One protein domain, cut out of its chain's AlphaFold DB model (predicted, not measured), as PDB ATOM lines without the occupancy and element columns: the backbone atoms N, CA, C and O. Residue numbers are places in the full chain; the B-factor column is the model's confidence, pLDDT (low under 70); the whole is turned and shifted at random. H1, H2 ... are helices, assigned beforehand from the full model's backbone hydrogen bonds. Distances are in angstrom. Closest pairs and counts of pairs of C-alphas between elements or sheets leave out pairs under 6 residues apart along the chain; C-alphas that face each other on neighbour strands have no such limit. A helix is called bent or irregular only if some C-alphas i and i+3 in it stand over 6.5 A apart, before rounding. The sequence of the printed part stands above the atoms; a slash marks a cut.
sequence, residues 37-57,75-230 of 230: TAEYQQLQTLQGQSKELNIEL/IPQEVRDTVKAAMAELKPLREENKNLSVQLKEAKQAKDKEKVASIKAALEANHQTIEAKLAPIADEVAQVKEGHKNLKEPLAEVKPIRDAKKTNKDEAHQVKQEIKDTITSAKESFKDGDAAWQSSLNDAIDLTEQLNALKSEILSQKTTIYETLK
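What this domain is: This is residues 37 to 57 and 75 to 230 of the 230 residues of an uncharacterized protein of Brevibacillus choshinensis (UniProt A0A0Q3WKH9). A very long helix, H4, bends sharply into an L, and each of its two arms folds into a helical hairpin. The long arm H4b pairs with H5, and H1 packs on H5; the shorter arm H4a pairs with H3, and H2 packs on H4b near the corner. The printed part has 177 residues, with five named helices in the order H1 H2 H3 H4 H5 and no named strand; the class is all helix. The whole is extended, with a radius of gyration of the C-alphas of 29.0 A and spans of 88 by 40 by 25 A.

Where its parts are: Find C-alpha 38 at (329.145, 362.632, 280.241); from there H1 runs over residues 38 to 57, 28.7 A long. After the cut, look for H2 at residues 77 to 89 and H3 at residues 91 to 109, 27.6 A long. H4, residues 113 to 191, was assigned as one helix by its hydrogen bonds but is bent: C-alphas 136 and 139 are 8.2 A apart. Its arms are H4a, residues 113 to 136, 35.9 A long, and H4b, residues 139 to 191, 70.5 A long from C-alpha 139 at (387.199, 339.067, 304.292). Both arms are irregular: C-alphas 133 and 136 are 6.7 A apart, C-alphas 150 and 153 are 7.1 A apart, and H4b has a kink of 62 degrees near residue 155. H5, residues 196 to 228, is 47.9 A long and ends at C-alpha 228 at (359.414, 347.983, 307.125).

How they stand to each other: Start at the bend, where the lines of H4a and H4b stand about perpendicular at 82 degrees. Along H4b you find H5, which touches it as a hairpin, opposite ways at a shallow tilt of 12 degrees; the closest C-alphas, of Ala 186 and Trp 197, are 4.2 A apart. H1 touches H5, the same way at a shallow tilt of 17 degrees, closest at the C-alphas of Leu 43 and Ile 205, 5.4 A apart. H1 and H4b are apart. H3 and H4a form the other hairpin, opposite ways at a shallow tilt of 23 degrees, with the closest C-alphas, of Ala 107 and Val 116, 5.7 A apart. H2 touches H4b with residues 79 to 83 alone, about perpendicular at 84 degrees; the C-alphas of Val 79 and Glu 140 are closest, at 5.9 A. H2 and H3 meet only through their link. In H1, H2, H3 and H5 every O i to N i+4 pair is within hydrogen-bond range; in H4a 19 of 20 are, in H4b 45 of 49.

The domain as a whole: Look to Lys 113 and Gly 193 for the two C-alphas farthest apart, 88.8 A. Residues 58 to 74 are not printed, and C-alphas 57 and 75 are 28.2 A apart across the cut. The links H2 to H3, H3 to H4 and H4 to H5 are tight. The mean pLDDT of the printed part is 94.2, and no printed residue is under 70.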
ATOM      1  N   THR A  37     330.144 364.009 275.691       90.06
ATOM      2  CA  THR A  37     329.328 363.048 276.439       90.06
ATOM      3  C   THR A  37     329.787 362.985 277.896       90.06
ATOM      4  O   THR A  37     330.962 363.239 278.196       90.06
ATOM      5  N   ALA A  38     328.860 362.684 278.808       92.12
ATOM      6  CA  ALA A  38     329.145 362.632 280.241       92.12
ATOM      7  C   ALA A  38     330.130 361.498 280.564       92.12
ATOM      8  O   ALA A  38     331.088 361.696 281.311       92.12
ATOM      9  N   GLU A  39     329.953 360.352 279.909       92.81
ATOM     10  CA  GLU A  39     330.779 359.156 280.036       92.81
ATOM     11  C   GLU A  39     332.231 359.467 279.645       92.81
ATOM     12  O   GLU A  39     333.178 359.183 280.380       92.81
ATOM     13  N   TYR A  40     332.436 360.158 278.519       93.44
ATOM     14  CA  TYR A  40     333.784 360.530 278.096       93.44
ATOM     15  C   TYR A  40     334.449 361.527 279.061       93.44
ATOM     16  O   TYR A  40     335.655 361.440 279.301       93.44
ATOM     17  N   GLN A  41     333.694 362.469 279.635       95.31
ATOM     18  CA  GLN A  41     334.216 363.413 280.633       95.31
ATOM     19  C   GLN A  41     334.574 362.725 281.959       95.31
ATOM     20  O   GLN A  41     335.615 363.028 282.552       95.31
ATOM     21  N   GLN A  42     333.760 361.764 282.402       96.44
ATOM     22  CA  GLN A  42     334.056 360.939 283.574       96.44
ATOM     23  C   GLN A  42     335.340 360.132 283.360       96.44
ATOM     24  O   GLN A  42     336.256 360.197 284.183       96.44
ATOM     25  N   LEU A  43     335.466 359.465 282.210       96.25
ATOM     26  CA  LEU A  43     336.673 358.732 281.841       96.25
ATOM     27  C   LEU A  43     337.919 359.636 281.846       96.25
ATOM     28  O   LEU A  43     338.976 359.236 282.336       96.25
ATOM     29  N   GLN A  44     337.817 360.874 281.346       96.12
ATOM     30  CA  GLN A  44     338.927 361.834 281.395       96.12
ATOM     31  C   GLN A  44     339.325 362.216 282.825       96.12
ATOM     32  O   GLN A  44     340.520 362.322 283.112       96.12
ATOM     33  N   THR A  45     338.349 362.397 283.714       97.38
ATOM     34  CA  THR A  45     338.594 362.678 285.136       97.38
ATOM     35  C   THR A  45     339.357 361.527 285.795       97.38
ATOM     36  O   THR A  45     340.409 361.749 286.400       97.38
ATOM     37  N   LEU A  46     338.903 360.285 285.595       97.75
ATOM     38  CA  LEU A  46     339.563 359.087 286.126       97.75
ATOM     39  C   LEU A  46     340.978 358.900 285.560       97.75
ATOM     40  O   LEU A  46     341.906 358.532 286.284       97.75
ATOM     41  N   GLN A  47     341.184 359.212 284.278       95.62
ATOM     42  CA  GLN A  47     342.518 359.228 283.669       95.62
ATOM     43  C   GLN A  47     343.425 360.315 284.265       95.62
ATOM     44  O   GLN A  47     344.641 360.118 284.326       95.62
ATOM     45  N   GLY A  48     342.857 361.445 284.698       97.38
ATOM     46  CA  GLY A  48     343.550 362.486 285.459       97.38
ATOM     47  C   GLY A  48     344.097 361.951 286.783       97.38
ATOM     48  O   GLY A  48     345.310 361.964 286.984       97.38
ATOM     49  N   GLN A  49     343.231 361.354 287.605       96.88
ATOM     50  CA  GLN A  49     343.619 360.692 288.862       96.88
ATOM     51  C   GLN A  49     344.694 359.618 288.629       96.88
ATOM     52  O   GLN A  49     345.691 359.526 289.343       96.88
ATOM     53  N   SER A  50     344.557 358.842 287.551       96.12
ATOM     54  CA  SER A  50     345.525 357.806 287.187       96.12
ATOM     55  C   SER A  50     346.932 358.351 286.895       96.12
ATOM     56  O   SER A  50     347.926 357.631 287.060       96.12
ATOM     57  N   LYS A  51     347.039 359.603 286.421       97.31
ATOM     58  CA  LYS A  51     348.322 360.290 286.206       97.31
ATOM     59  C   LYS A  51     348.933 360.750 287.523       97.31
ATOM     60  O   LYS A  51     350.136 360.567 287.689       97.31
ATOM     61  N   GLU A  52     348.128 361.284 288.434       97.44
ATOM     62  CA  GLU A  52     348.566 361.683 289.779       97.44
ATOM     63  C   GLU A  52     349.122 360.475 290.542       97.44
ATOM     64  O   GLU A  52     350.287 360.487 290.946       97.44
ATOM     65  N   LEU A  53     348.388 359.357 290.557       97.44
ATOM     66  CA  LEU A  53     348.851 358.092 291.143       97.44
ATOM     67  C   LEU A  53     350.175 357.604 290.535       97.44
ATOM     68  O   LEU A  53     351.031 357.063 291.232       97.44
ATOM     69  N   ASN A  54     350.397 357.797 289.230       96.69
ATOM     70  CA  ASN A  54     351.673 357.429 288.608       96.69
ATOM     71  C   ASN A  54     352.844 358.297 289.095       96.69
ATOM     72  O   ASN A  54     353.973 357.803 289.144       96.69
ATOM     73  N   ILE A  55     352.605 359.575 289.396       97.94
ATOM     74  CA  ILE A  55     353.625 360.476 289.947       97.94
ATOM     75  C   ILE A  55     353.987 360.009 291.358       97.94
ATOM     76  O   ILE A  55     355.166 359.785 291.640       97.94
ATOM     77  N   GLU A  56     352.987 359.753 292.201       97.69
ATOM     78  CA  GLU A  56     353.185 359.247 293.565       97.69
ATOM     79  C   GLU A  56     353.904 357.894 293.575       97.69
ATOM     80  O   GLU A  56     354.888 357.701 294.290       97.69
ATOM     81  N   LEU A  57     353.499 356.968 292.698       97.56
ATOM     82  CA  LEU A  57     354.151 355.670 292.539       97.56
ATOM     83  C   LEU A  57     355.625 355.787 292.138       97.56
ATOM     84  O   LEU A  57     356.422 354.934 292.548       97.56
ATOM     85  N   ILE A  75     378.813 347.868 301.523       82.38
ATOM     86  CA  ILE A  75     379.578 346.815 300.844       82.38
ATOM     87  C   ILE A  75     379.738 347.237 299.380       82.38
ATOM     88  O   ILE A  75     378.726 347.210 298.657       82.38
ATOM     89  N   PRO A  76     380.966 347.561 298.930       86.00
ATOM     90  CA  PRO A  76     381.198 348.030 297.575       86.00
ATOM     91  C   PRO A  76     380.691 347.009 296.558       86.00
ATOM     92  O   PRO A  76     380.722 345.793 296.790       86.00
ATOM     93  N   GLN A  77     380.203 347.493 295.421       84.75
ATOM     94  CA  GLN A  77     379.659 346.616 294.386       84.75
ATOM     95  C   GLN A  77     380.733 345.636 293.878       84.75
ATOM     96  O   GLN A  77     380.443 344.462 293.650       84.75
ATOM     97  N   GLU A  78     381.989 346.077 293.840       87.88
ATOM     98  CA  GLU A  78     383.176 345.304 293.475       87.88
ATOM     99  C   GLU A  78     383.395 344.098 294.403       87.88
ATOM    100  O   GLU A  78     383.717 343.000 293.940       87.88
ATOM    101  N   VAL A  79     383.159 344.265 295.710       89.56
ATOM    102  CA  VAL A  79     383.256 343.185 296.708       89.56
ATOM    103  C   VAL A  79     382.182 342.129 296.445       89.56
ATOM    104  O   VAL A  79     382.461 340.928 296.426       89.56
ATOM    105  N   ARG A  80     380.946 342.562 296.164       87.94
ATOM    106  CA  ARG A  80     379.837 341.648 295.842       87.94
ATOM    107  C   ARG A  80     380.108 340.859 294.571       87.94
ATOM    108  O   ARG A  80     379.838 339.658 294.537       87.94
ATOM    109  N   ASP A  81     380.616 341.526 293.542       92.06
ATOM    110  CA  ASP A  81     380.886 340.904 292.250       92.06
ATOM    111  C   ASP A  81     382.060 339.923 292.333       92.06
ATOM    112  O   ASP A  81     381.958 338.819 291.796       92.06
ATOM    113  N   THR A  82     383.097 340.248 293.111       93.19
ATOM    114  CA  THR A  82     384.222 339.343 293.409       93.19
ATOM    115  C   THR A  82     383.742 338.068 294.105       93.19
ATOM    116  O   THR A  82     384.003 336.957 293.634       93.19
ATOM    117  N   VAL A  83     382.954 338.199 295.181       92.75
ATOM    118  CA  VAL A  83     382.389 337.042 295.897       92.75
ATOM    119  C   VAL A  83     381.458 336.237 294.992       92.75
ATOM    120  O   VAL A  83     381.494 335.006 294.994       92.75
ATOM    121  N   LYS A  84     380.625 336.901 294.185       93.75
ATOM    122  CA  LYS A  84     379.706 336.233 293.255       93.75
ATOM    123  C   LYS A  84     380.456 335.429 292.194       93.75
ATOM    124  O   LYS A  84     380.050 334.300 291.917       93.75
ATOM    125  N   ALA A  85     381.523 335.983 291.622       93.81
ATOM    126  CA  ALA A  85     382.354 335.303 290.636       93.81
ATOM    127  C   ALA A  85     383.018 334.058 291.240       93.81
ATOM    128  O   ALA A  85     382.830 332.955 290.723       93.81
ATOM    129  N   ALA A  86     383.666 334.198 292.400       93.56
ATOM    130  CA  ALA A  86     384.275 333.068 293.097       93.56
ATOM    131  C   ALA A  86     383.243 331.979 293.443       93.56
ATOM    132  O   ALA A  86     383.464 330.792 293.212       93.56
ATOM    133  N   MET A  87     382.058 332.361 293.925       93.12
ATOM    134  CA  MET A  87     380.989 331.406 294.236       93.12
ATOM    135  C   MET A  87     380.427 330.712 292.986       93.12
ATOM    136  O   MET A  87     380.004 329.556 293.076       93.12
ATOM    137  N   ALA A  88     380.428 331.377 291.827       94.75
ATOM    138  CA  ALA A  88     380.037 330.775 290.555       94.75
ATOM    139  C   ALA A  88     381.054 329.720 290.092       94.75
ATOM    140  O   ALA A  88     380.647 328.626 289.701       94.75
ATOM    141  N   GLU A  89     382.354 329.998 290.216       93.56
ATOM    142  CA  GLU A  89     383.415 329.030 289.908       93.56
ATOM    143  C   GLU A  89     383.406 327.805 290.826       93.56
ATOM    144  O   GLU A  89     383.789 326.713 290.414       93.56
ATOM    145  N   LEU A  90     382.976 327.973 292.077       94.62
ATOM    146  CA  LEU A  90     382.895 326.891 293.060       94.62
ATOM    147  C   LEU A  90     381.617 326.059 292.940       94.62
ATOM    148  O   LEU A  90     381.507 324.999 293.562       94.62
ATOM    149  N   LYS A  91     380.634 326.519 292.158       94.62
ATOM    150  CA  LYS A  91     379.343 325.841 291.997       94.62
ATOM    151  C   LYS A  91     379.483 324.393 291.496       94.62
ATOM    152  O   LYS A  91     378.829 323.542 292.097       94.62
ATOM    153  N   PRO A  92     380.315 324.072 290.482       95.69
ATOM    154  CA  PRO A  92     380.494 322.694 290.020       95.69
ATOM    155  C   PRO A  92     381.056 321.777 291.111       95.69
ATOM    156  O   PRO A  92     380.472 320.730 291.368       95.69
ATOM    157  N   LEU A  93     382.101 322.212 291.827       94.31
ATOM    158  CA  LEU A  93     382.710 321.444 292.924       94.31
ATOM    159  C   LEU A  93     381.719 321.185 294.067       94.31
ATOM    160  O   LEU A  93     381.684 320.106 294.654       94.31
ATOM    161  N   ARG A  94     380.864 322.166 294.387       93.81
ATOM    162  CA  ARG A  94     379.811 321.991 295.399       93.81
ATOM    163  C   ARG A  94     378.735 321.006 294.958       93.81
ATOM    164  O   ARG A  94     378.218 320.275 295.798       93.81
ATOM    165  N   GLU A  95     378.383 320.996 293.677       96.00
ATOM    166  CA  GLU A  95     377.406 320.048 293.140       96.00
ATOM    167  C   GLU A  95     377.982 318.629 293.074       96.00
ATOM    168  O   GLU A  95     377.329 317.672 293.487       96.00
ATOM    169  N   GLU A  96     379.248 318.499 292.682       95.00
ATOM    170  CA  GLU A  96     379.990 317.245 292.762       95.00
ATOM    171  C   GLU A  96     380.048 316.720 294.202       95.00
ATOM    172  O   GLU A  96     379.716 315.562 294.446       95.00
ATOM    173  N   ASN A  97     380.340 317.578 295.186       95.75
ATOM    174  CA  ASN A  97     380.335 317.190 296.598       95.75
ATOM    175  C   ASN A  97     378.965 316.702 297.091       95.75
ATOM    176  O   ASN A  97     378.905 315.789 297.922       95.75
ATOM    177  N   LYS A  98     377.853 317.260 296.594       95.25
ATOM    178  CA  LYS A  98     376.513 316.728 296.903       95.25
ATOM    179  C   LYS A  98     376.340 315.322 296.336       95.25
ATOM    180  O   LYS A  98     375.897 314.437 297.066       95.25
ATOM    181  N   ASN A  99     376.732 315.107 295.082       95.88
ATOM    182  CA  ASN A  99     376.651 313.799 294.433       95.88
ATOM    183  C   ASN A  99     377.530 312.764 295.149       95.88
ATOM    184  O   ASN A  99     377.057 311.682 295.494       95.88
ATOM    185  N   LEU A 100     378.773 313.123 295.474       95.94
ATOM    186  CA  LEU A 100     379.686 312.300 296.267       95.94
ATOM    187  C   LEU A 100     379.119 312.007 297.663       95.94
ATOM    188  O   LEU A 100     379.243 310.888 298.154       95.94
ATOM    189  N   SER A 101     378.424 312.956 298.295       95.31
ATOM    190  CA  SER A 101     377.766 312.730 299.591       95.31
ATOM    191  C   SER A 101     376.623 311.711 299.512       95.31
ATOM    192  O   SER A 101     376.416 310.953 300.464       95.31
ATOM    193  N   VAL A 102     375.886 311.668 298.398       96.19
ATOM    194  CA  VAL A 102     374.867 310.636 298.138       96.19
ATOM    195  C   VAL A 102     375.538 309.280 297.923       96.19
ATOM    196  O   VAL A 102     375.226 308.330 298.642       96.19
ATOM    197  N   GLN A 103     376.547 309.213 297.050       94.75
ATOM    198  CA  GLN A 103     377.309 307.983 296.799       94.75
ATOM    199  C   GLN A 103     378.000 307.453 298.064       94.75
ATOM    200  O   GLN A 103     378.104 306.244 298.258       94.75
ATOM    201  N   LEU A 104     378.445 308.336 298.965       95.50
ATOM    202  CA  LEU A 104     379.035 307.948 300.246       95.50
ATOM    203  C   LEU A 104     378.016 307.238 301.143       95.50
ATOM    204  O   LEU A 104     378.378 306.298 301.851       95.50
ATOM    205  N   LYS A 105     376.754 307.689 301.149       95.38
ATOM    206  CA  LYS A 105     375.681 307.029 301.907       95.38
ATOM    207  C   LYS A 105     375.401 305.640 301.338       95.38
ATOM    208  O   LYS A 105     375.348 304.688 302.112       95.38
ATOM    209  N   GLU A 106     375.307 305.521 300.017       95.25
ATOM    210  CA  GLU A 106     375.101 304.243 299.324       95.25
ATOM    211  C   GLU A 106     376.259 303.268 299.572       95.25
ATOM    212  O   GLU A 106     376.040 302.129 299.975       95.25
ATOM    213  N   ALA A 107     377.507 303.727 299.435       93.31
ATOM    214  CA  ALA A 107     378.695 302.909 299.678       93.31
ATOM    215  C   ALA A 107     378.784 302.434 301.140       93.31
ATOM    216  O   ALA A 107     379.135 301.284 301.405       93.31
ATOM    217  N   LYS A 108     378.398 303.283 302.108       94.69
ATOM    218  CA  LYS A 108     378.297 302.891 303.525       94.69
ATOM    219  C   LYS A 108     377.215 301.835 303.757       94.69
ATOM    220  O   LYS A 108     377.455 300.900 304.518       94.69
ATOM    221  N   GLN A 109     376.051 301.967 303.120       96.19
ATOM    222  CA  GLN A 109     374.965 300.981 303.211       96.19
ATOM    223  C   GLN A 109     375.369 299.636 302.598       96.19
ATOM    224  O   GLN A 109     375.125 298.592 303.198       96.19
ATOM    225  N   ALA A 110     376.071 299.670 301.464       94.88
ATOM    226  CA  ALA A 110     376.647 298.496 300.812       94.88
ATOM    227  C   ALA A 110     377.863 297.905 301.556       94.88
ATOM    228  O   ALA A 110     378.373 296.862 301.159       94.88
ATOM    229  N   LYS A 111     378.332 298.552 302.637       94.56
ATOM    230  CA  LYS A 111     379.548 298.196 303.397       94.56
ATOM    231  C   LYS A 111     380.813 298.109 302.527       94.56
ATOM    232  O   LYS A 111     381.772 297.430 302.895       94.56
ATOM    233  N   ASP A 112     380.835 298.838 301.417       94.88
ATOM    234  CA  ASP A 112     381.958 298.908 300.487       94.88
ATOM    235  C   ASP A 112     383.025 299.866 301.035       94.88
ATOM    236  O   ASP A 112     382.960 301.089 300.878       94.88
ATOM    237  N   LYS A 113     383.999 299.303 301.756       93.75
ATOM    238  CA  LYS A 113     385.041 300.079 302.441       93.75
ATOM    239  C   LYS A 113     385.966 300.817 301.473       93.75
ATOM    240  O   LYS A 113     386.423 301.908 301.813       93.75
ATOM    241  N   GLU A 114     386.229 300.246 300.302       93.94
ATOM    242  CA  GLU A 114     387.126 300.828 299.301       93.94
ATOM    243  C   GLU A 114     386.477 302.054 298.659       93.94
ATOM    244  O   GLU A 114     387.051 303.148 298.663       93.94
ATOM    245  N   LYS A 115     385.216 301.920 298.235       92.50
ATOM    246  CA  LYS A 115     384.444 303.034 297.682       92.50
ATOM    247  C   LYS A 115     384.204 304.136 298.713       92.50
ATOM    248  O   LYS A 115     384.293 305.315 298.382       92.50
ATOM    249  N   VAL A 116     383.978 303.783 299.982       95.25
ATOM    250  CA  VAL A 116     383.884 304.769 301.075       95.25
ATOM    251  C   VAL A 116     385.181 305.564 301.241       95.25
ATOM    252  O   VAL A 116     385.115 306.779 301.434       95.25
ATOM    253  N   ALA A 117     386.347 304.913 301.196       95.44
ATOM    254  CA  ALA A 117     387.634 305.594 301.330       95.44
ATOM    255  C   ALA A 117     387.912 306.522 300.136       95.44
ATOM    256  O   ALA A 117     388.254 307.686 300.339       95.44
ATOM    257  N   SER A 118     387.673 306.038 298.914       96.06
ATOM    258  CA  SER A 118     387.840 306.814 297.680       96.06
ATOM    259  C   SER A 118     386.946 308.060 297.650       96.06
ATOM    260  O   SER A 118     387.430 309.175 297.452       96.06
ATOM    261  N   ILE A 119     385.653 307.914 297.967       95.75
ATOM    262  CA  ILE A 119     384.716 309.047 297.994       95.75
ATOM    263  C   ILE A 119     385.095 310.069 299.075       95.75
ATOM    264  O   ILE A 119     384.974 311.272 298.852       95.75
ATOM    265  N   LYS A 120     385.573 309.623 300.245       95.44
ATOM    266  CA  LYS A 120     386.068 310.539 301.286       95.44
ATOM    267  C   LYS A 120     387.289 311.330 300.821       95.44
ATOM    268  O   LYS A 120     387.344 312.525 301.084       95.44
ATOM    269  N   ALA A 121     388.232 310.686 300.134       95.56
ATOM    270  CA  ALA A 121     389.403 311.363 299.587       95.56
ATOM    271  C   ALA A 121     389.010 312.402 298.522       95.56
ATOM    272  O   ALA A 121     389.522 313.518 298.544       95.56
ATOM    273  N   ALA A 122     388.051 312.075 297.648       94.56
ATOM    274  CA  ALA A 122     387.524 313.013 296.655       94.56
ATOM    275  C   ALA A 122     386.814 314.219 297.303       94.56
ATOM    276  O   ALA A 122     387.060 315.361 296.921       94.56
ATOM    277  N   LEU A 123     385.981 313.986 298.327       94.88
ATOM    278  CA  LEU A 123     385.337 315.062 299.092       94.88
ATOM    279  C   LEU A 123     386.360 315.986 299.768       94.88
ATOM    280  O   LEU A 123     386.183 317.202 299.743       94.88
ATOM    281  N   GLU A 124     387.419 315.418 300.346       95.62
ATOM    282  CA  GLU A 124     388.492 316.175 300.997       95.62
ATOM    283  C   GLU A 124     389.286 317.019 299.987       95.62
ATOM    284  O   GLU A 124     389.483 318.212 300.204       95.62
ATOM    285  N   ALA A 125     389.662 316.447 298.839       95.25
ATOM    286  CA  ALA A 125     390.351 317.180 297.774       95.25
ATOM    287  C   ALA A 125     389.510 318.358 297.246       95.25
ATOM    288  O   ALA A 125     390.014 319.472 297.053       95.25
ATOM    289  N   ASN A 126     388.203 318.144 297.072       95.38
ATOM    290  CA  ASN A 126     387.280 319.207 296.683       95.38
ATOM    291  C   ASN A 126     387.141 320.269 297.781       95.38
ATOM    292  O   ASN A 126     387.067 321.457 297.467       95.38
ATOM    293  N   HIS A 127     387.121 319.871 299.057       95.50
ATOM    294  CA  HIS A 127     387.073 320.804 300.182       95.50
ATOM    295  C   HIS A 127     388.313 321.705 300.222       95.50
ATOM    296  O   HIS A 127     388.165 322.924 300.232       95.50
ATOM    297  N   GLN A 128     389.510 321.128 300.105       95.50
ATOM    298  CA  GLN A 128     390.770 321.879 300.047       95.50
ATOM    299  C   GLN A 128     390.817 322.832 298.849       95.50
ATOM    300  O   GLN A 128     391.250 323.975 298.975       95.50
ATOM    301  N   THR A 129     390.310 322.402 297.689       94.88
ATOM    302  CA  THR A 129     390.218 323.263 296.499       94.88
ATOM    303  C   THR A 129     389.268 324.444 296.725       94.88
ATOM    304  O   THR A 129     389.564 325.570 296.320       94.88
ATOM    305  N   ILE A 130     388.127 324.209 297.382       93.25
ATOM    306  CA  ILE A 130     387.170 325.263 297.746       93.25
ATOM    307  C   ILE A 130     387.805 326.242 298.740       93.25
ATOM    308  O   ILE A 130     387.711 327.450 298.530       93.25
ATOM    309  N   GLU A 131     388.455 325.747 299.793       93.69
ATOM    310  CA  GLU A 131     389.127 326.581 300.794       93.69
ATOM    311  C   GLU A 131     390.240 327.422 300.169       93.69
ATOM    312  O   GLU A 131     390.263 328.635 300.363       93.69
ATOM    313  N   ALA A 132     391.099 326.824 299.339       93.88
ATOM    314  CA  ALA A 132     392.181 327.530 298.654       93.88
ATOM    315  C   ALA A 132     391.670 328.653 297.737       93.88
ATOM    316  O   ALA A 132     392.308 329.696 297.622       93.88
ATOM    317  N   LYS A 133     390.506 328.465 297.105       92.44
ATOM    318  CA  LYS A 133     389.863 329.490 296.269       92.44
ATOM    319  C   LYS A 133     389.149 330.580 297.071       92.44
ATOM    320  O   LYS A 133     389.024 331.694 296.577       92.44
ATOM    321  N   LEU A 134     388.652 330.270 298.269       94.19
ATOM    322  CA  LEU A 134     387.972 331.244 299.131       94.19
ATOM    323  C   LEU A 134     388.938 332.022 300.028       94.19
ATOM    324  O   LEU A 134     388.623 333.149 300.391       94.19
ATOM    325  N   ALA A 135     390.097 331.456 300.369       94.75
ATOM    326  CA  ALA A 135     391.074 332.082 301.257       94.75
ATOM    327  C   ALA A 135     391.519 333.493 300.813       94.75
ATOM    328  O   ALA A 135     391.561 334.372 301.670       94.75
ATOM    329  N   PRO A 136     391.776 333.772 299.515       94.94
ATOM    330  CA  PRO A 136     392.172 335.108 299.064       94.94
ATOM    331  C   PRO A 136     391.074 336.169 299.182       94.94
ATOM    332  O   PRO A 136     391.384 337.347 299.082       94.94
ATOM    333  N   ILE A 137     389.812 335.754 299.350       94.31
ATOM    334  CA  ILE A 137     388.639 336.638 299.424       94.31
ATOM    335  C   ILE A 137     387.855 336.446 300.733       94.31
ATOM    336  O   ILE A 137     386.638 336.652 300.791       94.31
ATOM    337  N   ALA A 138     388.514 335.924 301.771       93.12
ATOM    338  CA  ALA A 138     387.849 335.506 303.001       93.12
ATOM    339  C   ALA A 138     387.133 336.675 303.697       93.12
ATOM    340  O   ALA A 138     386.008 336.507 304.181       93.12
ATOM    341  N   ASP A 139     387.747 337.857 303.684       92.56
ATOM    342  CA  ASP A 139     387.199 339.067 304.292       92.56
ATOM    343  C   ASP A 139     385.982 339.577 303.511       92.56
ATOM    344  O   ASP A 139     384.946 339.891 304.100       92.56
ATOM    345  N   GLU A 140     386.041 339.572 302.181       93.19
ATOM    346  CA  GLU A 140     384.928 339.915 301.295       93.19
ATOM    347  C   GLU A 140     383.746 338.958 301.488       93.19
ATOM    348  O   GLU A 140     382.588 339.378 301.581       93.19
ATOM    349  N   VAL A 141     384.028 337.656 301.600       92.31
ATOM    350  CA  VAL A 141     383.014 336.633 301.886       92.31
ATOM    351  C   VAL A 141     382.372 336.877 303.251       92.31
ATOM    352  O   VAL A 141     381.148 336.766 303.372       92.31
ATOM    353  N   ALA A 142     383.160 337.223 304.273       91.00
ATOM    354  CA  ALA A 142     382.651 337.536 305.605       91.00
ATOM    355  C   ALA A 142     381.762 338.791 305.596       91.00
ATOM    356  O   ALA A 142     380.656 338.751 306.141       91.00
ATOM    357  N   GLN A 143     382.182 339.855 304.905       88.88
ATOM    358  CA  GLN A 143     381.399 341.084 304.742       88.88
ATOM    359  C   GLN A 143     380.051 340.812 304.064       88.88
ATOM    360  O   GLN A 143     379.001 341.194 304.584       88.88
ATOM    361  N   VAL A 144     380.047 340.087 302.939       88.88
ATOM    362  CA  VAL A 144     378.808 339.728 302.228       88.88
ATOM    363  C   VAL A 144     377.910 338.835 303.087       88.88
ATOM    364  O   VAL A 144     376.686 338.983 303.061       88.88
ATOM    365  N   LYS A 145     378.491 337.919 303.871       88.56
ATOM    366  CA  LYS A 145     377.739 337.026 304.760       88.56
ATOM    367  C   LYS A 145     377.058 337.785 305.898       88.56
ATOM    368  O   LYS A 145     375.885 337.517 306.162       88.56
ATOM    369  N   GLU A 146     377.749 338.723 306.541       87.50
ATOM    370  CA  GLU A 146     377.145 339.545 307.596       87.50
ATOM    371  C   GLU A 146     376.087 340.488 307.015       87.50
ATOM    372  O   GLU A 146     374.974 340.557 307.536       87.50
ATOM    373  N   GLY A 147     376.354 341.101 305.855       84.69
ATOM    374  CA  GLY A 147     375.350 341.881 305.128       84.69
ATOM    375  C   GLY A 147     374.091 341.064 304.812       84.69
ATOM    376  O   GLY A 147     372.971 341.514 305.043       84.69
ATOM    377  N   HIS A 148     374.246 339.819 304.354       85.00
ATOM    378  CA  HIS A 148     373.112 338.925 304.109       85.00
ATOM    379  C   HIS A 148     372.351 338.569 305.395       85.00
ATOM    380  O   HIS A 148     371.125 338.456 305.376       85.00
ATOM    381  N   LYS A 149     373.053 338.364 306.512       85.94
ATOM    382  CA  LYS A 149     372.433 338.071 307.808       85.94
ATOM    383  C   LYS A 149     371.573 339.243 308.281       85.94
ATOM    384  O   LYS A 149     370.423 339.013 308.641       85.94
ATOM    385  N   ASN A 150     372.081 340.469 308.171       83.06
ATOM    386  CA  ASN A 150     371.357 341.691 308.538       83.06
ATOM    387  C   ASN A 150     370.126 341.935 307.652       83.06
ATOM    388  O   ASN A 150     369.123 342.474 308.103       83.06
ATOM    389  N   LEU A 151     370.169 341.482 306.397       83.75
ATOM    390  CA  LEU A 151     369.045 341.590 305.468       83.75
ATOM    391  C   LEU A 151     368.002 340.476 305.617       83.75
ATOM    392  O   LEU A 151     366.932 340.580 305.021       83.75
ATOM    393  N   LYS A 152     368.290 339.399 306.356       86.62
ATOM    394  CA  LYS A 152     367.446 338.196 306.371       86.62
ATOM    395  C   LYS A 152     366.034 338.476 306.889       86.62
ATOM    396  O   LYS A 152     365.074 338.049 306.253       86.62
ATOM    397  N   GLU A 153     365.924 339.158 308.023       87.31
ATOM    398  CA  GLU A 153     364.641 339.481 308.661       87.31
ATOM    399  C   GLU A 153     363.847 340.520 307.848       87.31
ATOM    400  O   GLU A 153     362.749 340.175 307.406       87.31
ATOM    401  N   PRO A 154     364.414 341.689 307.473       85.94
ATOM    402  CA  PRO A 154     363.712 342.650 306.618       85.94
ATOM    403  C   PRO A 154     363.260 342.054 305.278       85.94
ATOM    404  O   PRO A 154     362.170 342.343 304.783       85.94
ATOM    405  N   LEU A 155     364.073 341.182 304.663       87.69
ATOM    406  CA  LEU A 155     363.677 340.496 303.431       87.69
ATOM    407  C   LEU A 155     362.517 339.530 303.653       87.69
ATOM    408  O   LEU A 155     361.673 339.419 302.765       87.69
ATOM    409  N   ALA A 156     362.477 338.822 304.781       91.69
ATOM    410  CA  ALA A 156     361.388 337.904 305.094       91.69
ATOM    411  C   ALA A 156     360.059 338.653 305.272       91.69
ATOM    412  O   ALA A 156     359.048 338.211 304.729       91.69
ATOM    413  N   GLU A 157     360.083 339.807 305.941       91.44
ATOM    414  CA  GLU A 157     358.906 340.658 306.159       91.44
ATOM    415  C   GLU A 157     358.422 341.327 304.867       91.44
ATOM    416  O   GLU A 157     357.230 341.345 304.564       91.44
ATOM    417  N   VAL A 158     359.349 341.815 304.037       93.50
ATOM    418  CA  VAL A 158     359.009 342.506 302.786       93.50
ATOM    419  C   VAL A 158     358.619 341.540 301.657       93.50
ATOM    420  O   VAL A 158     357.903 341.926 300.726       93.50
ATOM    421  N   LYS A 159     359.075 340.282 301.685       93.81
ATOM    422  CA  LYS A 159     358.808 339.298 300.623       93.81
ATOM    423  C   LYS A 159     357.318 339.152 300.266       93.81
ATOM    424  O   LYS A 159     357.014 339.361 299.091       93.81
ATOM    425  N   PRO A 160     356.388 338.864 301.199       95.38
ATOM    426  CA  PRO A 160     354.968 338.728 300.858       95.38
ATOM    427  C   PRO A 160     354.391 340.003 300.226       95.38
ATOM    428  O   PRO A 160     353.640 339.924 299.256       95.38
ATOM    429  N   ILE A 161     354.813 341.183 300.694       95.38
ATOM    430  CA  ILE A 161     354.374 342.475 300.149       95.38
ATOM    431  C   ILE A 161     354.898 342.665 298.718       95.38
ATOM    432  O   ILE A 161     354.190 343.152 297.837       95.38
ATOM    433  N   ARG A 162     356.149 342.270 298.445       93.50
ATOM    434  CA  ARG A 162     356.727 342.321 297.092       93.50
ATOM    435  C   ARG A 162     356.037 341.375 296.126       93.50
ATOM    436  O   ARG A 162     355.889 341.757 294.964       93.50
ATOM    437  N   ASP A 163     355.672 340.188 296.589       95.56
ATOM    438  CA  ASP A 163     355.004 339.178 295.777       95.56
ATOM    439  C   ASP A 163     353.580 339.641 295.427       95.56
ATOM    440  O   ASP A 163     353.252 339.709 294.244       95.56
ATOM    441  N   ALA A 164     352.800 340.116 296.407       95.81
ATOM    442  CA  ALA A 164     351.480 340.718 296.171       95.81
ATOM    443  C   ALA A 164     351.552 341.924 295.217       95.81
ATOM    444  O   ALA A 164     350.809 342.012 294.241       95.81
ATOM    445  N   LYS A 165     352.530 342.815 295.419       96.75
ATOM    446  CA  LYS A 165     352.760 343.963 294.531       96.75
ATOM    447  C   LYS A 165     353.095 343.561 293.103       96.75
ATOM    448  O   LYS A 165     352.751 344.283 292.168       96.75
ATOM    449  N   LYS A 166     353.829 342.461 292.916       96.56
ATOM    450  CA  LYS A 166     354.142 341.954 291.579       96.56
ATOM    451  C   LYS A 166     352.859 341.506 290.881       96.56
ATOM    452  O   LYS A 166     352.624 341.970 289.773       96.56
ATOM    453  N   THR A 167     352.025 340.718 291.558       96.88
ATOM    454  CA  THR A 167     350.714 340.295 291.046       96.88
ATOM    455  C   THR A 167     349.849 341.495 290.666       96.88
ATOM    456  O   THR A 167     349.461 341.619 289.510       96.88
ATOM    457  N   ASN A 168     349.675 342.462 291.573       97.19
ATOM    458  CA  ASN A 168     348.864 343.656 291.304       97.19
ATOM    459  C   ASN A 168     349.416 344.495 290.144       97.19
ATOM    460  O   ASN A 168     348.664 345.132 289.409       97.19
ATOM    461  N   LYS A 169     350.743 344.531 289.965       96.62
ATOM    462  CA  LYS A 169     351.369 345.224 288.835       96.62
ATOM    463  C   LYS A 169     351.070 344.517 287.513       96.62
ATOM    464  O   LYS A 169     350.821 345.201 286.521       96.62
ATOM    465  N   ASP A 170     351.127 343.191 287.496       97.06
ATOM    466  CA  ASP A 170     350.828 342.389 286.310       97.06
ATOM    467  C   ASP A 170     349.335 342.530 285.939       97.06
ATOM    468  O   ASP A 170     349.022 342.821 284.784       97.06
ATOM    469  N   GLU A 171     348.432 342.502 286.925       97.62
ATOM    470  CA  GLU A 171     347.002 342.810 286.743       97.62
ATOM    471  C   GLU A 171     346.778 344.236 286.222       97.62
ATOM    472  O   GLU A 171     346.070 344.443 285.239       97.62
ATOM    473  N   ALA A 172     347.447 345.240 286.797       97.38
ATOM    474  CA  ALA A 172     347.342 346.623 286.333       97.38
ATOM    475  C   ALA A 172     347.830 346.797 284.882       97.38
ATOM    476  O   ALA A 172     347.339 347.671 284.161       97.38
ATOM    477  N   HIS A 173     348.802 345.994 284.438       96.81
ATOM    478  CA  HIS A 173     349.235 345.974 283.042       96.81
ATOM    479  C   HIS A 173     348.163 345.395 282.117       96.81
ATOM    480  O   HIS A 173     347.938 345.973 281.052       96.81
ATOM    481  N   GLN A 174     347.503 344.314 282.531       97.50
ATOM    482  CA  GLN A 174     346.406 343.708 281.784       97.50
ATOM    483  C   GLN A 174     345.205 344.658 281.683       97.50
ATOM    484  O   GLN A 174     344.815 345.015 280.574       97.50
ATOM    485  N   VAL A 175     344.708 345.173 282.813       98.12
ATOM    486  CA  VAL A 175     343.568 346.108 282.854       98.12
ATOM    487  C   VAL A 175     343.851 347.350 282.006       98.12
ATOM    488  O   VAL A 175     342.995 347.831 281.273       98.12
ATOM    489  N   LYS A 176     345.087 347.867 282.020       97.25
ATOM    490  CA  LYS A 176     345.469 348.999 281.163       97.25
ATOM    491  C   LYS A 176     345.335 348.688 279.668       97.25
ATOM    492  O   LYS A 176     345.007 349.591 278.894       97.25
ATOM    493  N   GLN A 177     345.664 347.466 279.260       97.62
ATOM    494  CA  GLN A 177     345.520 347.043 277.874       97.62
ATOM    495  C   GLN A 177     344.035 346.898 277.515       97.62
ATOM    496  O   GLN A 177     343.618 347.468 276.512       97.62
ATOM    497  N   GLU A 178     343.235 346.288 278.390       97.88
ATOM    498  CA  GLU A 178     341.777 346.180 278.231       97.88
ATOM    499  C   GLU A 178     341.118 347.562 278.099       97.88
ATOM    500  O   GLU A 178     340.411 347.805 277.129       97.88
ATOM    501  N   ILE A 179     341.454 348.534 278.960       97.88
ATOM    502  CA  ILE A 179     340.981 349.929 278.836       97.88
ATOM    503  C   ILE A 179     341.283 350.500 277.445       97.88
ATOM    504  O   ILE A 179     340.447 351.178 276.844       97.88
ATOM    505  N   LYS A 180     342.501 350.290 276.934       97.50
ATOM    506  CA  LYS A 180     342.914 350.832 275.632       97.50
ATOM    507  C   LYS A 180     342.076 350.235 274.505       97.50
ATOM    508  O   LYS A 180     341.668 350.976 273.606       97.50
ATOM    509  N   ASP A 181     341.851 348.932 274.557       97.69
ATOM    510  CA  ASP A 181     341.111 348.204 273.535       97.69
ATOM    511  C   ASP A 181     339.627 348.598 273.592       97.69
ATOM    512  O   ASP A 181     339.095 349.073 272.589       97.69
ATOM    513  N   THR A 182     339.018 348.620 274.781       96.88
ATOM    514  CA  THR A 182     337.627 349.053 274.996       96.88
ATOM    515  C   THR A 182     337.384 350.505 274.563       96.88
ATOM    516  O   THR A 182     336.399 350.801 273.887       96.88
ATOM    517  N   ILE A 183     338.300 351.437 274.859       96.38
ATOM    518  CA  ILE A 183     338.198 352.830 274.376       96.38
ATOM    519  C   ILE A 183     338.307 352.904 272.848       96.38
ATOM    520  O   ILE A 183     337.722 353.797 272.228       96.38
ATOM    521  N   THR A 184     339.110 352.032 272.233       96.06
ATOM    522  CA  THR A 184     339.255 351.984 270.772       96.06
ATOM    523  C   THR A 184     337.950 351.513 270.142       96.06
ATOM    524  O   THR A 184     337.414 352.238 269.305       96.06
ATOM    525  N   SER A 185     337.375 350.418 270.644       94.19
ATOM    526  CA  SER A 185     336.065 349.918 270.221       94.19
ATOM    527  C   SER A 185     334.957 350.954 270.421       94.19
ATOM    528  O   SER A 185     334.212 351.232 269.489       94.19
ATOM    529  N   ALA A 186     334.913 351.644 271.568       94.81
ATOM    530  CA  ALA A 186     333.930 352.703 271.814       94.81
ATOM    531  C   ALA A 186     334.002 353.832 270.769       94.81
ATOM    532  O   ALA A 186     332.985 354.365 270.329       94.81
ATOM    533  N   LYS A 187     335.216 354.214 270.349       94.19
ATOM    534  CA  LYS A 187     335.413 355.242 269.315       94.19
ATOM    535  C   LYS A 187     335.012 354.764 267.926       94.19
ATOM    536  O   LYS A 187     334.632 355.604 267.116       94.19
ATOM    537  N   GLU A 188     335.179 353.480 267.633       94.69
ATOM    538  CA  GLU A 188     334.776 352.871 266.364       94.69
ATOM    539  C   GLU A 188     333.251 352.774 266.289       94.69
ATOM    540  O   GLU A 188     332.672 353.416 265.418       94.69
ATOM    541  N   SER A 189     332.596 352.174 267.288       93.19
ATOM    542  CA  SER A 189     331.129 352.131 267.381       93.19
ATOM    543  C   SER A 189     330.497 353.525 267.299       93.19
ATOM    544  O   SER A 189     329.522 353.720 266.581       93.19
ATOM    545  N   PHE A 190     331.091 354.538 267.946       92.50
ATOM    546  CA  PHE A 190     330.589 355.912 267.846       92.50
ATOM    547  C   PHE A 190     330.683 356.476 266.420       92.50
ATOM    548  O   PHE A 190     329.798 357.211 265.991       92.50
ATOM    549  N   LYS A 191     331.760 356.173 265.681       92.00
ATOM    550  CA  LYS A 191     331.911 356.619 264.284       92.00
ATOM    551  C   LYS A 191     330.925 355.924 263.356       92.00
ATOM    552  O   LYS A 191     330.461 356.557 262.413       92.00
ATOM    553  N   ASP A 192     330.628 354.663 263.638       92.38
ATOM    554  CA  ASP A 192     329.729 353.834 262.839       92.38
ATOM    555  C   ASP A 192     328.245 354.092 263.166       92.38
ATOM    556  O   ASP A 192     327.361 353.529 262.523       92.38
ATOM    557  N   GLY A 193     327.957 354.965 264.142       87.62
ATOM    558  CA  GLY A 193     326.598 355.274 264.598       87.62
ATOM    559  C   GLY A 193     325.971 354.171 265.458       87.62
ATOM    560  O   GLY A 193     324.762 354.179 265.680       87.62
ATOM    561  N   ASP A 194     326.772 353.222 265.947       90.88
ATOM    562  CA  ASP A 194     326.337 352.115 266.795       90.88
ATOM    563  C   ASP A 194     326.268 352.544 268.267       90.88
ATOM    564  O   ASP A 194     327.276 352.900 268.878       90.88
ATOM    565  N   ALA A 195     325.078 352.441 268.865       88.62
ATOM    566  CA  ALA A 195     324.814 352.777 270.264       88.62
ATOM    567  C   ALA A 195     325.659 351.983 271.285       88.62
ATOM    568  O   ALA A 195     325.771 352.409 272.438       88.62
ATOM    569  N   ALA A 196     326.316 350.885 270.884       92.12
ATOM    570  CA  ALA A 196     327.253 350.131 271.722       92.12
ATOM    571  C   ALA A 196     328.426 350.972 272.273       92.12
ATOM    572  O   ALA A 196     329.061 350.578 273.260       92.12
ATOM    573  N   TRP A 197     328.697 352.156 271.699       93.81
ATOM    574  CA  TRP A 197     329.735 353.064 272.199       93.81
ATOM    575  C   TRP A 197     329.506 353.488 273.655       93.81
ATOM    576  O   TRP A 197     330.480 353.660 274.387       93.81
ATOM    577  N   GLN A 198     328.247 353.630 274.091       93.44
ATOM    578  CA  GLN A 198     327.914 354.038 275.461       93.44
ATOM    579  C   GLN A 198     328.298 352.957 276.469       93.44
ATOM    580  O   GLN A 198     329.005 353.240 277.433       93.44
ATOM    581  N   SER A 199     327.892 351.710 276.207       94.50
ATOM    582  CA  SER A 199     328.269 350.560 277.038       94.50
ATOM    583  C   SER A 199     329.786 350.413 277.105       94.50
ATOM    584  O   SER A 199     330.342 350.319 278.190       94.50
ATOM    585  N   SER A 200     330.466 350.510 275.959       95.50
ATOM    586  CA  SER A 200     331.928 350.406 275.904       95.50
ATOM    587  C   SER A 200     332.623 351.524 276.702       95.50
ATOM    588  O   SER A 200     333.656 351.294 277.325       95.50
ATOM    589  N   LEU A 201     332.087 352.752 276.718       95.81
ATOM    590  CA  LEU A 201     332.648 353.807 277.567       95.81
ATOM    591  C   LEU A 201     332.429 353.542 279.059       95.81
ATOM    592  O   LEU A 201     333.341 353.825 279.834       95.81
ATOM    593  N   ASN A 202     331.279 352.995 279.455       96.44
ATOM    594  CA  ASN A 202     331.029 352.598 280.841       96.44
ATOM    595  C   ASN A 202     331.958 351.455 281.274       96.44
ATOM    596  O   ASN A 202     332.610 351.568 282.305       96.44
ATOM    597  N   ASP A 203     332.155 350.441 280.431       97.56
ATOM    598  CA  ASP A 203     333.120 349.369 280.701       97.56
ATOM    599  C   ASP A 203     334.548 349.932 280.851       97.56
ATOM    600  O   ASP A 203     335.309 349.542 281.736       97.56
ATOM    601  N   ALA A 204     334.929 350.907 280.015       97.69
ATOM    602  CA  ALA A 204     336.223 351.578 280.133       97.69
ATOM    603  C   ALA A 204     336.351 352.424 281.415       97.69
ATOM    604  O   ALA A 204     337.463 352.565 281.937       97.69
ATOM    605  N   ILE A 205     335.254 353.006 281.906       98.25
ATOM    606  CA  ILE A 205     335.189 353.717 283.192       98.25
ATOM    607  C   ILE A 205     335.453 352.730 284.327       98.25
ATOM    608  O   ILE A 205     336.413 352.943 285.070       98.25
ATOM    609  N   ASP A 206     334.710 351.626 284.387       98.19
ATOM    610  CA  ASP A 206     334.833 350.601 285.431       98.19
ATOM    611  C   ASP A 206     336.251 350.013 285.470       98.19
ATOM    612  O   ASP A 206     336.895 349.942 286.522       98.19
ATOM    613  N   LEU A 207     336.809 349.686 284.299       98.50
ATOM    614  CA  LEU A 207     338.193 349.227 284.187       98.50
ATOM    615  C   LEU A 207     339.197 350.300 284.653       98.50
ATOM    616  O   LEU A 207     340.220 349.983 285.264       98.50
ATOM    617  N   THR A 208     338.932 351.586 284.398       98.31
ATOM    618  CA  THR A 208     339.805 352.677 284.865       98.31
ATOM    619  C   THR A 208     339.718 352.860 286.384       98.31
ATOM    620  O   THR A 208     340.744 353.126 287.017       98.31
ATOM    621  N   GLU A 209     338.545 352.675 286.988       98.50
ATOM    622  CA  GLU A 209     338.376 352.647 288.446       98.50
ATOM    623  C   GLU A 209     339.148 351.477 289.063       98.50
ATOM    624  O   GLU A 209     339.933 351.683 289.994       98.50
ATOM    625  N   GLN A 210     339.037 350.281 288.476       98.25
ATOM    626  CA  GLN A 210     339.817 349.109 288.878       98.25
ATOM    627  C   GLN A 210     341.327 349.371 288.774       98.25
ATOM    628  O   GLN A 210     342.081 349.076 289.704       98.25
ATOM    629  N   LEU A 211     341.790 349.977 287.675       98.44
ATOM    630  CA  LEU A 211     343.195 350.346 287.507       98.44
ATOM    631  C   LEU A 211     343.656 351.335 288.586       98.44
ATOM    632  O   LEU A 211     344.771 351.213 289.098       98.44
ATOM    633  N   ASN A 212     342.832 352.326 288.920       98.31
ATOM    634  CA  ASN A 212     343.160 353.299 289.958       98.31
ATOM    635  C   ASN A 212     343.203 352.637 291.343       98.31
ATOM    636  O   ASN A 212     344.147 352.892 292.090       98.31
ATOM    637  N   ALA A 213     342.280 351.723 291.652       98.25
ATOM    638  CA  ALA A 213     342.308 350.936 292.884       98.25
ATOM    639  C   ALA A 213     343.583 350.079 292.989       98.25
ATOM    640  O   ALA A 213     344.285 350.141 294.000       98.25
ATOM    641  N   LEU A 214     343.956 349.365 291.918       98.25
ATOM    642  CA  LEU A 214     345.202 348.593 291.855       98.25
ATOM    643  C   LEU A 214     346.437 349.479 292.064       98.25
ATOM    644  O   LEU A 214     347.365 349.101 292.777       98.25
ATOM    645  N   LYS A 215     346.470 350.677 291.473       98.25
ATOM    646  CA  LYS A 215     347.578 351.626 291.668       98.25
ATOM    647  C   LYS A 215     347.673 352.135 293.100       98.25
ATOM    648  O   LYS A 215     348.787 352.213 293.615       98.25
ATOM    649  N   SER A 216     346.545 352.460 293.725       98.19
ATOM    650  CA  SER A 216     346.485 352.867 295.131       98.19
ATOM    651  C   SER A 216     346.965 351.749 296.055       98.19
ATOM    652  O   SER A 216     347.766 351.995 296.953       98.19
ATOM    653  N   GLU A 217     346.572 350.504 295.783       98.19
ATOM    654  CA  GLU A 217     347.046 349.335 296.525       98.19
ATOM    655  C   GLU A 217     348.560 349.125 296.341       98.19
ATOM    656  O   GLU A 217     349.297 348.976 297.312       98.19
ATOM    657  N   ILE A 218     349.074 349.211 295.107       98.25
ATOM    658  CA  ILE A 218     350.522 349.154 294.839       98.25
ATOM    659  C   ILE A 218     351.262 350.280 295.572       98.25
ATOM    660  O   ILE A 218     352.388 350.077 296.036       98.25
ATOM    661  N   LEU A 219     350.679 351.479 295.647       98.12
ATOM    662  CA  LEU A 219     351.265 352.607 296.363       98.12
ATOM    663  C   LEU A 219     351.321 352.322 297.864       98.12
ATOM    664  O   LEU A 219     352.397 352.454 298.443       98.12
ATOM    665  N   SER A 220     350.219 351.852 298.451       98.06
ATOM    666  CA  SER A 220     350.148 351.404 299.846       98.06
ATOM    667  C   SER A 220     351.233 350.367 300.145       98.06
ATOM    668  O   SER A 220     352.077 350.578 301.011       98.06
ATOM    669  N   GLN A 221     351.339 349.325 299.317       97.69
ATOM    670  CA  GLN A 221     352.371 348.295 299.440       97.69
ATOM    671  C   GLN A 221     353.790 348.863 299.332       97.69
ATOM    672  O   GLN A 221     354.699 348.415 300.031       97.69
ATOM    673  N   LYS A 222     354.036 349.847 298.455       97.12
ATOM    674  CA  LYS A 222     355.343 350.520 298.399       97.12
ATOM    675  C   LYS A 222     355.619 351.318 299.671       97.12
ATOM    676  O   LYS A 222     356.762 351.300 300.120       97.12
ATOM    677  N   THR A 223     354.622 351.988 300.234       96.69
ATOM    678  CA  THR A 223     354.750 352.705 301.505       96.69
ATOM    679  C   THR A 223     355.055 351.739 302.644       96.69
ATOM    680  O   THR A 223     356.052 351.936 303.327       96.69
ATOM    681  N   THR A 224     354.329 350.625 302.758       95.56
ATOM    682  CA  THR A 224     354.618 349.593 303.766       95.56
ATOM    683  C   THR A 224     356.029 349.036 303.609       95.56
ATOM    684  O   THR A 224     356.752 348.931 304.588       95.56
ATOM    685  N   ILE A 225     356.482 348.756 302.378       93.69
ATOM    686  CA  ILE A 225     357.873 348.331 302.141       93.69
ATOM    687  C   ILE A 225     358.868 349.365 302.669       93.69
ATOM    688  O   ILE A 225     359.891 348.984 303.220       93.69
ATOM    689  N   TYR A 226     358.615 350.655 302.458       93.44
ATOM    690  CA  TYR A 226     359.494 351.704 302.966       93.44
ATOM    691  C   TYR A 226     359.514 351.738 304.494       93.44
ATOM    692  O   TYR A 226     360.585 351.851 305.072       93.44
ATOM    693  N   GLU A 227     358.353 351.610 305.132       91.88
ATOM    694  CA  GLU A 227     358.213 351.614 306.590       91.88
ATOM    695  C   GLU A 227     358.866 350.394 307.244       91.88
ATOM    696  O   GLU A 227     359.557 350.551 308.242       91.88
ATOM    697  N   THR A 228     358.725 349.202 306.660       88.94
ATOM    698  CA  THR A 228     359.414 347.983 307.125       88.94
ATOM    699  C   THR A 228     360.935 348.098 307.011       88.94
ATOM    700  O   THR A 228     361.674 347.454 307.745       88.94
ATOM    701  N   LEU A 229     361.416 348.906 306.067       84.19
ATOM    702  CA  LEU A 229     362.837 349.145 305.846       84.19
ATOM    703  C   LEU A 229     363.335 350.411 306.534       84.19
ATOM    704  O   LEU A 229     364.422 350.847 306.199       84.19
ATOM    705  N   LYS A 230     362.564 351.066 307.396       83.38
ATOM    706  CA  LYS A 230     362.997 352.281 308.091       83.38
ATOM    707  C   LYS A 230     363.438 351.943 309.505       83.38
ATOM    708  O   LYS A 230     364.494 352.480 309.904       83.38
TER     709      LYS A 230